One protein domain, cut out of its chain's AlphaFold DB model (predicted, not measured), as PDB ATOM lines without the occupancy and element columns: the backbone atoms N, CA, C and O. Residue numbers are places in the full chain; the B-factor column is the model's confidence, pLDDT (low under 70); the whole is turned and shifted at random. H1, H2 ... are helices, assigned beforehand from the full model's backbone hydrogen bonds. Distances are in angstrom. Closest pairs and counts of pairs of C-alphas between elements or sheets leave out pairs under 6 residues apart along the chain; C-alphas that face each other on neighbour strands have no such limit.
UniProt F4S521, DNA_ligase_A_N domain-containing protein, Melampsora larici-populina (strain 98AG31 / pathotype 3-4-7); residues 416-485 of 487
ATOM      1  N   ILE A 416     145.930  86.452  40.569       68.75
ATOM      2  CA  ILE A 416     146.808  85.415  41.110       68.75
ATOM      3  C   ILE A 416     146.621  84.144  40.273       68.75
ATOM      4  O   ILE A 416     145.679  83.377  40.469       68.75
ATOM      5  N   GLU A 417     147.516  83.930  39.308       74.31
ATOM      6  CA  GLU A 417     147.579  82.691  38.534       74.31
ATOM      7  C   GLU A 417     148.520  81.684  39.208       74.31
ATOM      8  O   GLU A 417     149.634  82.010  39.607       74.31
ATOM      9  N   LEU A 418     148.092  80.422  39.307       74.94
ATOM     10  CA  LEU A 418     148.863  79.375  39.991       74.94
ATOM     11  C   LEU A 418     150.165  78.990  39.252       74.94
ATOM     12  O   LEU A 418     151.014  78.316  39.825       74.94
ATOM     13  N   GLY A 419     150.322  79.344  37.968       73.00
ATOM     14  CA  GLY A 419     151.528  79.082  37.157       73.00
ATOM     15  C   GLY A 419     151.844  77.600  36.856       73.00
ATOM     16  O   GLY A 419     152.734  77.292  36.058       73.00
ATOM     17  N   ILE A 420     151.126  76.650  37.465       80.62
ATOM     18  CA  ILE A 420     151.379  75.209  37.340       80.62
ATOM     19  C   ILE A 420     150.771  74.644  36.042       80.62
ATOM     20  O   ILE A 420     149.602  74.271  35.982       80.62
ATOM     21  N   GLY A 421     151.601  74.493  35.007       84.06
ATOM     22  CA  GLY A 421     151.261  73.715  33.808       84.06
ATOM     23  C   GLY A 421     151.427  72.193  33.983       84.06
ATOM     24  O   GLY A 421     152.182  71.724  34.837       84.06
ATOM     25  N   GLU A 422     150.799  71.400  33.101       85.19
ATOM     26  CA  GLU A 422     150.879  69.920  33.084       85.19
ATOM     27  C   GLU A 422     152.331  69.400  33.120       85.19
ATOM     28  O   GLU A 422     152.654  68.441  33.821       85.19
ATOM     29  N   SER A 423     153.245  70.074  32.417       87.25
ATOM     30  CA  SER A 423     154.671  69.729  32.380       87.25
ATOM     31  C   SER A 423     155.361  69.834  33.748       87.25
ATOM     32  O   SER A 423     156.279  69.054  34.028       87.25
ATOM     33  N   ILE A 424     154.905  70.751  34.607       89.31
ATOM     34  CA  ILE A 424     155.367  70.920  35.987       89.31
ATOM     35  C   ILE A 424     154.745  69.834  36.867       89.31
ATOM     36  O   ILE A 424     155.486  69.176  37.595       89.31
ATOM     37  N   LEU A 425     153.441  69.550  36.737       88.94
ATOM     38  CA  LEU A 425     152.769  68.466  37.472       88.94
ATOM     39  C   LEU A 425     153.398  67.095  37.193       88.94
ATOM     40  O   LEU A 425     153.742  66.368  38.120       88.94
ATOM     41  N   VAL A 426     153.629  66.759  35.922       90.50
ATOM     42  CA  VAL A 426     154.287  65.512  35.499       90.50
ATOM     43  C   VAL A 426     155.699  65.389  36.084       90.50
ATOM     44  O   VAL A 426     156.113  64.302  36.499       90.50
ATOM     45  N   LYS A 427     156.450  66.496  36.149       89.94
ATOM     46  CA  LYS A 427     157.785  66.539  36.766       89.94
ATOM     47  C   LYS A 427     157.704  66.426  38.294       89.94
ATOM     48  O   LYS A 427     158.527  65.729  38.884       89.94
ATOM     49  N   GLY A 428     156.707  67.060  38.910       89.75
ATOM     50  CA  GLY A 428     156.404  66.991  40.338       89.75
ATOM     51  C   GLY A 428     156.077  65.568  40.775       89.75
ATOM     52  O   GLY A 428     156.761  65.044  41.645       89.75
ATOM     53  N   ILE A 429     155.127  64.909  40.102       89.00
ATOM     54  CA  ILE A 429     154.754  63.501  40.327       89.00
ATOM     55  C   ILE A 429     155.953  62.576  40.096       89.00
ATOM     56  O   ILE A 429     156.223  61.710  40.923       89.00
ATOM     57  N   GLY A 430     156.727  62.770  39.021       89.12
ATOM     58  CA  GLY A 430     157.948  61.992  38.789       89.12
ATOM     59  C   GLY A 430     158.947  62.114  39.946       89.12
ATOM     60  O   GLY A 430     159.431  61.110  40.468       89.12
ATOM     61  N   SER A 431     159.201  63.340  40.410       88.19
ATOM     62  CA  SER A 431     160.123  63.617  41.514       88.19
ATOM     63  C   SER A 431     159.609  63.101  42.865       88.19
ATOM     64  O   SER A 431     160.350  62.439  43.589       88.19
ATOM     65  N   SER A 432     158.343  63.358  43.209       85.75
ATOM     66  CA  SER A 432     157.741  62.944  44.482       85.75
ATOM     67  C   SER A 432     157.546  61.429  44.559       85.75
ATOM     68  O   SER A 432     157.767  60.841  45.618       85.75
ATOM     69  N   MET A 433     157.256  60.763  43.438       84.38
ATOM     70  CA  MET A 433     157.036  59.312  43.360       84.38
ATOM     71  C   MET A 433     158.281  58.519  42.945       84.38
ATOM     72  O   MET A 433     158.265  57.292  42.985       84.38
ATOM     73  N   GLY A 434     159.393  59.183  42.616       83.62
ATOM     74  CA  GLY A 434     160.640  58.529  42.190       83.62
ATOM     75  C   GLY A 434     160.536  57.789  40.848       83.62
ATOM     76  O   GLY A 434     161.370  56.937  40.554       83.62
ATOM     77  N   ARG A 435     159.510  58.093  40.043       85.50
ATOM     78  CA  ARG A 435     159.283  57.523  38.706       85.50
ATOM     79  C   ARG A 435     159.883  58.459  37.654       85.50
ATOM     80  O   ARG A 435     159.880  59.676  37.825       85.50
ATOM     81  N   THR A 436     160.381  57.932  36.536       89.56
ATOM     82  CA  THR A 436     160.872  58.819  35.465       89.56
ATOM     83  C   THR A 436     159.700  59.595  34.844       89.56
ATOM     84  O   THR A 436     158.619  59.026  34.666       89.56
ATOM     85  N   PRO A 437     159.874  60.872  34.452       88.25
ATOM     86  CA  PRO A 437     158.792  61.644  33.835       88.25
ATOM     87  C   PRO A 437     158.319  61.028  32.507       88.25
ATOM     88  O   PRO A 437     157.180  61.239  32.101       88.25
ATOM     89  N   THR A 438     159.154  60.218  31.847       91.12
ATOM     90  CA  THR A 438     158.784  59.433  30.661       91.12
ATOM     91  C   THR A 438     157.737  58.361  30.981       91.12
ATOM     92  O   THR A 438     156.796  58.197  30.210       91.12
ATOM     93  N   GLN A 439     157.855  57.672  32.124       89.50
ATOM     94  CA  GLN A 439     156.848  56.705  32.588       89.50
ATOM     95  C   GLN A 439     155.540  57.417  32.950       89.50
ATOM     96  O   GLN A 439     154.492  57.040  32.441       89.50
ATOM     97  N   VAL A 440     155.609  58.518  33.711       90.75
ATOM     98  CA  VAL A 440     154.423  59.325  34.071       90.75
ATOM     99  C   VAL A 440     153.671  59.802  32.816       90.75
ATOM    100  O   VAL A 440     152.451  59.688  32.759       90.75
ATOM    101  N   LYS A 441     154.380  60.243  31.764       90.94
ATOM    102  CA  LYS A 441     153.768  60.588  30.463       90.94
ATOM    103  C   LYS A 441     153.202  59.385  29.706       90.94
ATOM    104  O   LYS A 441     152.205  59.535  29.004       90.94
ATOM    105  N   ALA A 442     153.826  58.213  29.805       90.62
ATOM    106  CA  ALA A 442     153.321  56.995  29.177       90.62
ATOM    107  C   ALA A 442     152.039  56.491  29.857       90.62
ATOM    108  O   ALA A 442     151.152  55.999  29.168       90.62
ATOM    109  N   ASP A 443     151.919  56.647  31.175       87.81
ATOM    110  CA  ASP A 443     150.727  56.259  31.932       87.81
ATOM    111  C   ASP A 443     149.608  57.306  31.819       87.81
ATOM    112  O   ASP A 443     148.448  56.934  31.653       87.81
ATOM    113  N   PHE A 444     149.940  58.602  31.761       90.00
ATOM    114  CA  PHE A 444     148.978  59.666  31.432       90.00
ATOM    115  C   PHE A 444     148.325  59.442  30.056       90.00
ATOM    116  O   PHE A 444     147.105  59.515  29.934       90.00
ATOM    117  N   LYS A 445     149.106  59.034  29.045       90.62
ATOM    118  CA  LYS A 445     148.590  58.642  27.717       90.62
ATOM    119  C   LYS A 445     147.658  57.420  27.715       90.62
ATOM    120  O   LYS A 445     146.973  57.221  26.719       90.62
ATOM    121  N   LYS A 446     147.648  56.598  28.772       89.75
ATOM    122  CA  LYS A 446     146.721  55.458  28.924       89.75
ATOM    123  C   LYS A 446     145.479  55.844  29.726       89.75
ATOM    124  O   LYS A 446     144.382  55.444  29.369       89.75
ATOM    125  N   GLY A 447     145.671  56.573  30.827       81.50
ATOM    126  CA  GLY A 447     144.615  56.885  31.794       81.50
ATOM    127  C   GLY A 447     143.852  58.184  31.533       81.50
ATOM    128  O   GLY A 447     142.870  58.434  32.223       81.50
ATOM    129  N   GLY A 448     144.312  59.040  30.612       86.19
ATOM    130  CA  GLY A 448     143.697  60.331  30.261       86.19
ATOM    131  C   GLY A 448     143.816  61.424  31.334       86.19
ATOM    132  O   GLY A 448     143.947  62.598  31.001       86.19
ATOM    133  N   TYR A 449     143.835  61.047  32.614       86.44
ATOM    134  CA  TYR A 449     143.809  61.950  33.762       86.44
ATOM    135  C   TYR A 449     145.046  61.795  34.644       86.44
ATOM    136  O   TYR A 449     145.396  60.701  35.093       86.44
ATOM    137  N   LEU A 450     145.686  62.919  34.969       87.06
ATOM    138  CA  LEU A 450     146.905  62.927  35.779       87.06
ATOM    139  C   LEU A 450     146.636  62.587  37.265       87.06
ATOM    140  O   LEU A 450     147.499  61.994  37.912       87.06
ATOM    141  N   ARG A 451     145.411  62.851  37.765       87.44
ATOM    142  CA  ARG A 451     144.877  62.394  39.073       87.44
ATOM    143  C   ARG A 451     145.061  60.888  39.264       87.44
ATOM    144  O   ARG A 451     145.655  60.460  40.251       87.44
ATOM    145  N   LEU A 452     144.625  60.093  38.286       86.06
ATOM    146  CA  LEU A 452     144.668  58.632  38.351       86.06
ATOM    147  C   LEU A 452     146.113  58.101  38.356       86.06
ATOM    148  O   LEU A 452     146.431  57.153  39.072       86.06
ATOM    149  N   VAL A 453     147.017  58.743  37.607       88.69
ATOM    150  CA  VAL A 453     148.453  58.404  37.606       88.69
ATOM    151  C   VAL A 453     149.106  58.728  38.956       88.69
ATOM    152  O   VAL A 453     149.953  57.961  39.417       88.69
ATOM    153  N   ALA A 454     148.711  59.825  39.611       87.81
ATOM    154  CA  ALA A 454     149.195  60.190  40.942       87.81
ATOM    155  C   ALA A 454     148.706  59.207  42.024       87.81
ATOM    156  O   ALA A 454     149.529  58.649  42.748       87.81
ATOM    157  N   GLN A 455     147.403  58.911  42.063       86.81
ATOM    158  CA  GLN A 455     146.789  57.968  43.011       86.81
ATOM    159  C   GLN A 455     147.401  56.556  42.894       86.81
ATOM    160  O   GLN A 455     147.827  55.963  43.887       86.81
ATOM    161  N   ASN A 456     147.593  56.065  41.663       86.12
ATOM    162  CA  ASN A 456     148.281  54.796  41.371       86.12
ATOM    163  C   ASN A 456     149.818  54.848  41.550       86.12
ATOM    164  O   ASN A 456     150.523  53.868  41.277       86.12
ATOM    165  N   SER A 457     150.363  55.989  41.975       83.31
ATOM    166  CA  SER A 457     151.768  56.146  42.368       83.31
ATOM    167  C   SER A 457     151.948  56.246  43.880       83.31
ATOM    168  O   SER A 457     152.908  55.684  44.409       83.31
ATOM    169  N   GLU A 458     151.018  56.892  44.582       78.94
ATOM    170  CA  GLU A 458     151.051  57.070  46.036       78.94
ATOM    171  C   GLU A 458     151.031  55.732  46.792       78.94
ATOM    172  O   GLU A 458     151.815  55.531  47.719       78.94
ATOM    173  N   SER A 459     150.251  54.757  46.311       69.81
ATOM    174  CA  SER A 459     150.224  53.381  46.838       69.81
ATOM    175  C   SER A 459     151.596  52.685  46.856       69.81
ATOM    176  O   SER A 459     151.821  51.776  47.654       69.81
ATOM    177  N   THR A 460     152.543  53.129  46.020       71.75
ATOM    178  CA  THR A 460     153.924  52.613  45.981       71.75
ATOM    179  C   THR A 460     154.794  53.175  47.119       71.75
ATOM    180  O   THR A 460     155.842  52.610  47.424       71.75
ATOM    181  N   LYS A 461     154.393  54.283  47.760       69.06
ATOM    182  CA  LYS A 461     155.182  55.021  48.763       69.06
ATOM    183  C   LYS A 461     154.515  55.067  50.140       69.06
ATOM    184  O   LYS A 461     154.340  56.126  50.733       69.06
ATOM    185  N   LYS A 462     154.218  53.890  50.693       69.44
ATOM    186  CA  LYS A 462     153.731  53.753  52.073       69.44
ATOM    187  C   LYS A 462     154.825  54.139  53.086       69.44
ATOM    188  O   LYS A 462     155.727  53.354  53.366       69.44
ATOM    189  N   THR A 463     154.754  55.356  53.622       74.06
ATOM    190  CA  THR A 463     155.611  55.830  54.722       74.06
ATOM    191  C   THR A 463     155.172  55.228  56.063       74.06
ATOM    192  O   THR A 463     154.008  54.875  56.239       74.06
ATOM    193  N   MET A 464     156.092  55.115  57.032       79.31
ATOM    194  CA  MET A 464     155.760  54.595  58.375       79.31
ATOM    195  C   MET A 464     154.861  55.546  59.182       79.31
ATOM    196  O   MET A 464     154.081  55.091  60.012       79.31
ATOM    197  N   PHE A 465     154.936  56.849  58.906       77.56
ATOM    198  CA  PHE A 465     154.068  57.879  59.477       77.56
ATOM    199  C   PHE A 465     153.377  58.650  58.348       77.56
ATOM    200  O   PHE A 465     153.994  58.908  57.308       77.56
ATOM    201  N   LYS A 466     152.106  59.019  58.543       75.56
ATOM    202  CA  LYS A 466     151.371  59.914  57.636       75.56
ATOM    203  C   LYS A 466     151.696  61.373  58.003       75.56
ATOM    204  O   LYS A 466     151.547  61.713  59.175       75.56
ATOM    205  N   PRO A 467     152.133  62.232  57.066       73.62
ATOM    206  CA  PRO A 467     152.322  63.654  57.342       73.62
ATOM    207  C   PRO A 467     150.977  64.397  57.387       73.62
ATOM    208  O   PRO A 467     150.064  64.081  56.625       73.62
ATOM    209  N   THR A 468     150.873  65.425  58.228       71.69
ATOM    210  CA  THR A 468     149.727  66.349  58.227       71.69
ATOM    211  C   THR A 468     149.788  67.248  56.993       71.69
ATOM    212  O   THR A 468     150.776  67.950  56.783       71.69
ATOM    213  N   VAL A 469     148.733  67.245  56.178       65.88
ATOM    214  CA  VAL A 469     148.673  67.994  54.913       65.88
ATOM    215  C   VAL A 469     147.903  69.307  55.102       65.88
ATOM    216  O   VAL A 469     146.772  69.299  55.579       65.88
ATOM    217  N   ARG A 470     148.497  70.434  54.687       65.75
ATOM    218  CA  ARG A 470     147.826  71.737  54.523       65.75
ATOM    219  C   ARG A 470     147.987  72.182  53.070       65.75
ATOM    220  O   ARG A 470     149.113  72.216  52.582       65.75
ATOM    221  N   ILE A 471     146.882  72.484  52.384       65.81
ATOM    222  CA  ILE A 471     146.876  72.721  50.926       65.81
ATOM    223  C   ILE A 471     146.712  74.196  50.548       65.81
ATOM    224  O   ILE A 471     147.531  74.670  49.771       65.81
ATOM    225  N   PHE A 472     145.753  74.931  51.128       58.88
ATOM    226  CA  PHE A 472     145.491  76.339  50.771       58.88
ATOM    227  C   PHE A 472     146.748  77.224  50.829       58.88
ATOM    228  O   PHE A 472     147.128  77.808  49.815       58.88
ATOM    229  N   LEU A 473     147.467  77.189  51.959       57.41
ATOM    230  CA  LEU A 473     148.743  77.897  52.137       57.41
ATOM    231  C   LEU A 473     149.764  77.538  51.041       57.41
ATOM    232  O   LEU A 473     150.403  78.412  50.476       57.41
ATOM    233  N   CYS A 474     149.865  76.256  50.677       54.88
ATOM    234  CA  CYS A 474     150.802  75.781  49.657       54.88
ATOM    235  C   CYS A 474     150.433  76.279  48.245       54.88
ATOM    236  O   CYS A 474     151.319  76.596  47.454       54.88
ATOM    237  N   SER A 475     149.140  76.380  47.912       61.91
ATOM    238  CA  SER A 475     148.697  76.973  46.640       61.91
ATOM    239  C   SER A 475     148.931  78.485  46.570       61.91
ATOM    240  O   SER A 475     149.330  78.975  45.514       61.91
ATOM    241  N   GLU A 476     148.735  79.205  47.677       64.44
ATOM    242  CA  GLU A 476     149.026  80.641  47.777       64.44
ATOM    243  C   GLU A 476     150.538  80.900  47.674       64.44
ATOM    244  O   GLU A 476     150.964  81.668  46.811       64.44
ATOM    245  N   ASP A 477     151.356  80.177  48.452       65.44
ATOM    246  CA  ASP A 477     152.823  80.237  48.413       65.44
ATOM    247  C   ASP A 477     153.364  80.037  46.984       65.44
ATOM    248  O   ASP A 477     154.223  80.793  46.524       65.44
ATOM    249  N   ILE A 478     152.859  79.038  46.245       66.69
ATOM    250  CA  ILE A 478     153.317  78.756  44.873       66.69
ATOM    251  C   ILE A 478     152.925  79.877  43.899       66.69
ATOM    252  O   ILE A 478     153.739  80.247  43.050       66.69
ATOM    253  N   ALA A 479     151.716  80.430  44.009       62.66
ATOM    254  CA  ALA A 479     151.268  81.502  43.123       62.66
ATOM    255  C   ALA A 479     152.007  82.827  43.401       62.66
ATOM    256  O   ALA A 479     152.428  83.516  42.469       62.66
ATOM    257  N   VAL A 480     152.268  83.141  44.676       63.66
ATOM    258  CA  VAL A 480     153.126  84.269  45.079       63.66
ATOM    259  C   VAL A 480     154.546  84.090  44.536       63.66
ATOM    260  O   VAL A 480     155.086  85.019  43.938       63.66
ATOM    261  N   LEU A 481     155.135  82.893  44.654       62.06
ATOM    262  CA  LEU A 481     156.465  82.593  44.107       62.06
ATOM    263  C   LEU A 481     156.547  82.744  42.578       62.06
ATOM    264  O   LEU A 481     157.613  83.098  42.073       62.06
ATOM    265  N   TYR A 482     155.456  82.502  41.842       60.22
ATOM    266  CA  TYR A 482     155.415  82.730  40.394       60.22
ATOM    267  C   TYR A 482     155.378  84.228  40.058       60.22
ATOM    268  O   TYR A 482     156.211  84.705  39.290       60.22
ATOM    269  N   ASN A 483     154.495  84.992  40.709       58.66
ATOM    270  CA  ASN A 483     154.418  86.447  40.535       58.66
ATOM    271  C   ASN A 483     155.723  87.164  40.945       58.66
ATOM    272  O   ASN A 483     156.106  88.155  40.326       58.66
ATOM    273  N   GLN A 484     156.457  86.632  41.927       57.47
ATOM    274  CA  GLN A 484     157.784  87.116  42.336       57.47
ATOM    275  C   GLN A 484     158.886  86.860  41.278       57.47
ATOM    276  O   GLN A 484     159.984  87.402  41.401       57.47
ATOM    277  N   MET A 485     158.637  86.018  40.263       51.62
ATOM    278  CA  MET A 485     159.608  85.639  39.223       51.62
ATOM    279  C   MET A 485     159.457  86.388  37.887       51.62
ATOM    280  O   MET A 485     160.375  86.309  37.067       51.62
TER     281      MET A 485
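What this domain is: This is residues 416 to 485 of the 487 residues of the protein "DNA_ligase_A_N domain-containing protein" of Melampsora larici-populina (strain 98AG31 / pathotype 3-4-7) (UniProt F4S521). Three short helices make a head at one end, with H1 and H3 side by side and H2 across them, while H4 lies away from them at the other end. The first stretch, residues 416 to 421, runs from beside H4 to the head, and the long link after H3 arcs back to H4, giving an open frame with an empty middle. The printed part has 70 residues with four named helices, H1 to H4 in order, and no named strand; the class is all helix. It is only just loose, close to compact, with a radius of gyration of the C-alphas of 13.7 A, and only just flat, spanning 34 by 31 by 17 A.

How they stand to each other: Start with H1, residues 422 to 433, whose residues 426 to 430 alone touch H2, residues 437 to 447. Their closest C-alphas, of Gly 430 and Pro 437, are 5.0 A apart, and their lines are only just about perpendicular at 70.5 degrees. H2 touches H3, residues 450 to 458, at Phe 444 and Leu 450, whose C-alphas, the closest, are 5.8 A apart; the tilt is steep, 63 degrees, opposite ways. H3 touches H1 at a shallow tilt of 8 degrees, the same way, with the closest C-alphas, of Met 433 and Ser 457, 6.2 A apart. The packing is only just mostly crossed, one of these three pairs being shallow. H4, residues 472 to 483, is apart from H1, H2 and H3. Each O i to N i+4 pair is within hydrogen-bond range in H1, H3 and H4; in H2, 6 of 7 are.

Where its parts are: Find C-alpha 422 at (150.879, 69.920, 33.084); H1 runs 16.0 A from there. H2 measures 15.1 A, H3 12.5 A and H4 16.9 A, ending at C-alpha 483, (154.418, 86.447, 40.535).

The domain as a whole: Look at Met 464 and Met 485 for the C-alphas farthest apart, 36.7 A. The printed part has no cut. The links H1 to H2 and H2 to H3 are tight; H3 to H4 is long, and residues 462 to 474, of which 472 to 474 belong to H4, stand free. The pLDDT is under 70 at residues 416, 459, 461 to 462 and 469 to 485.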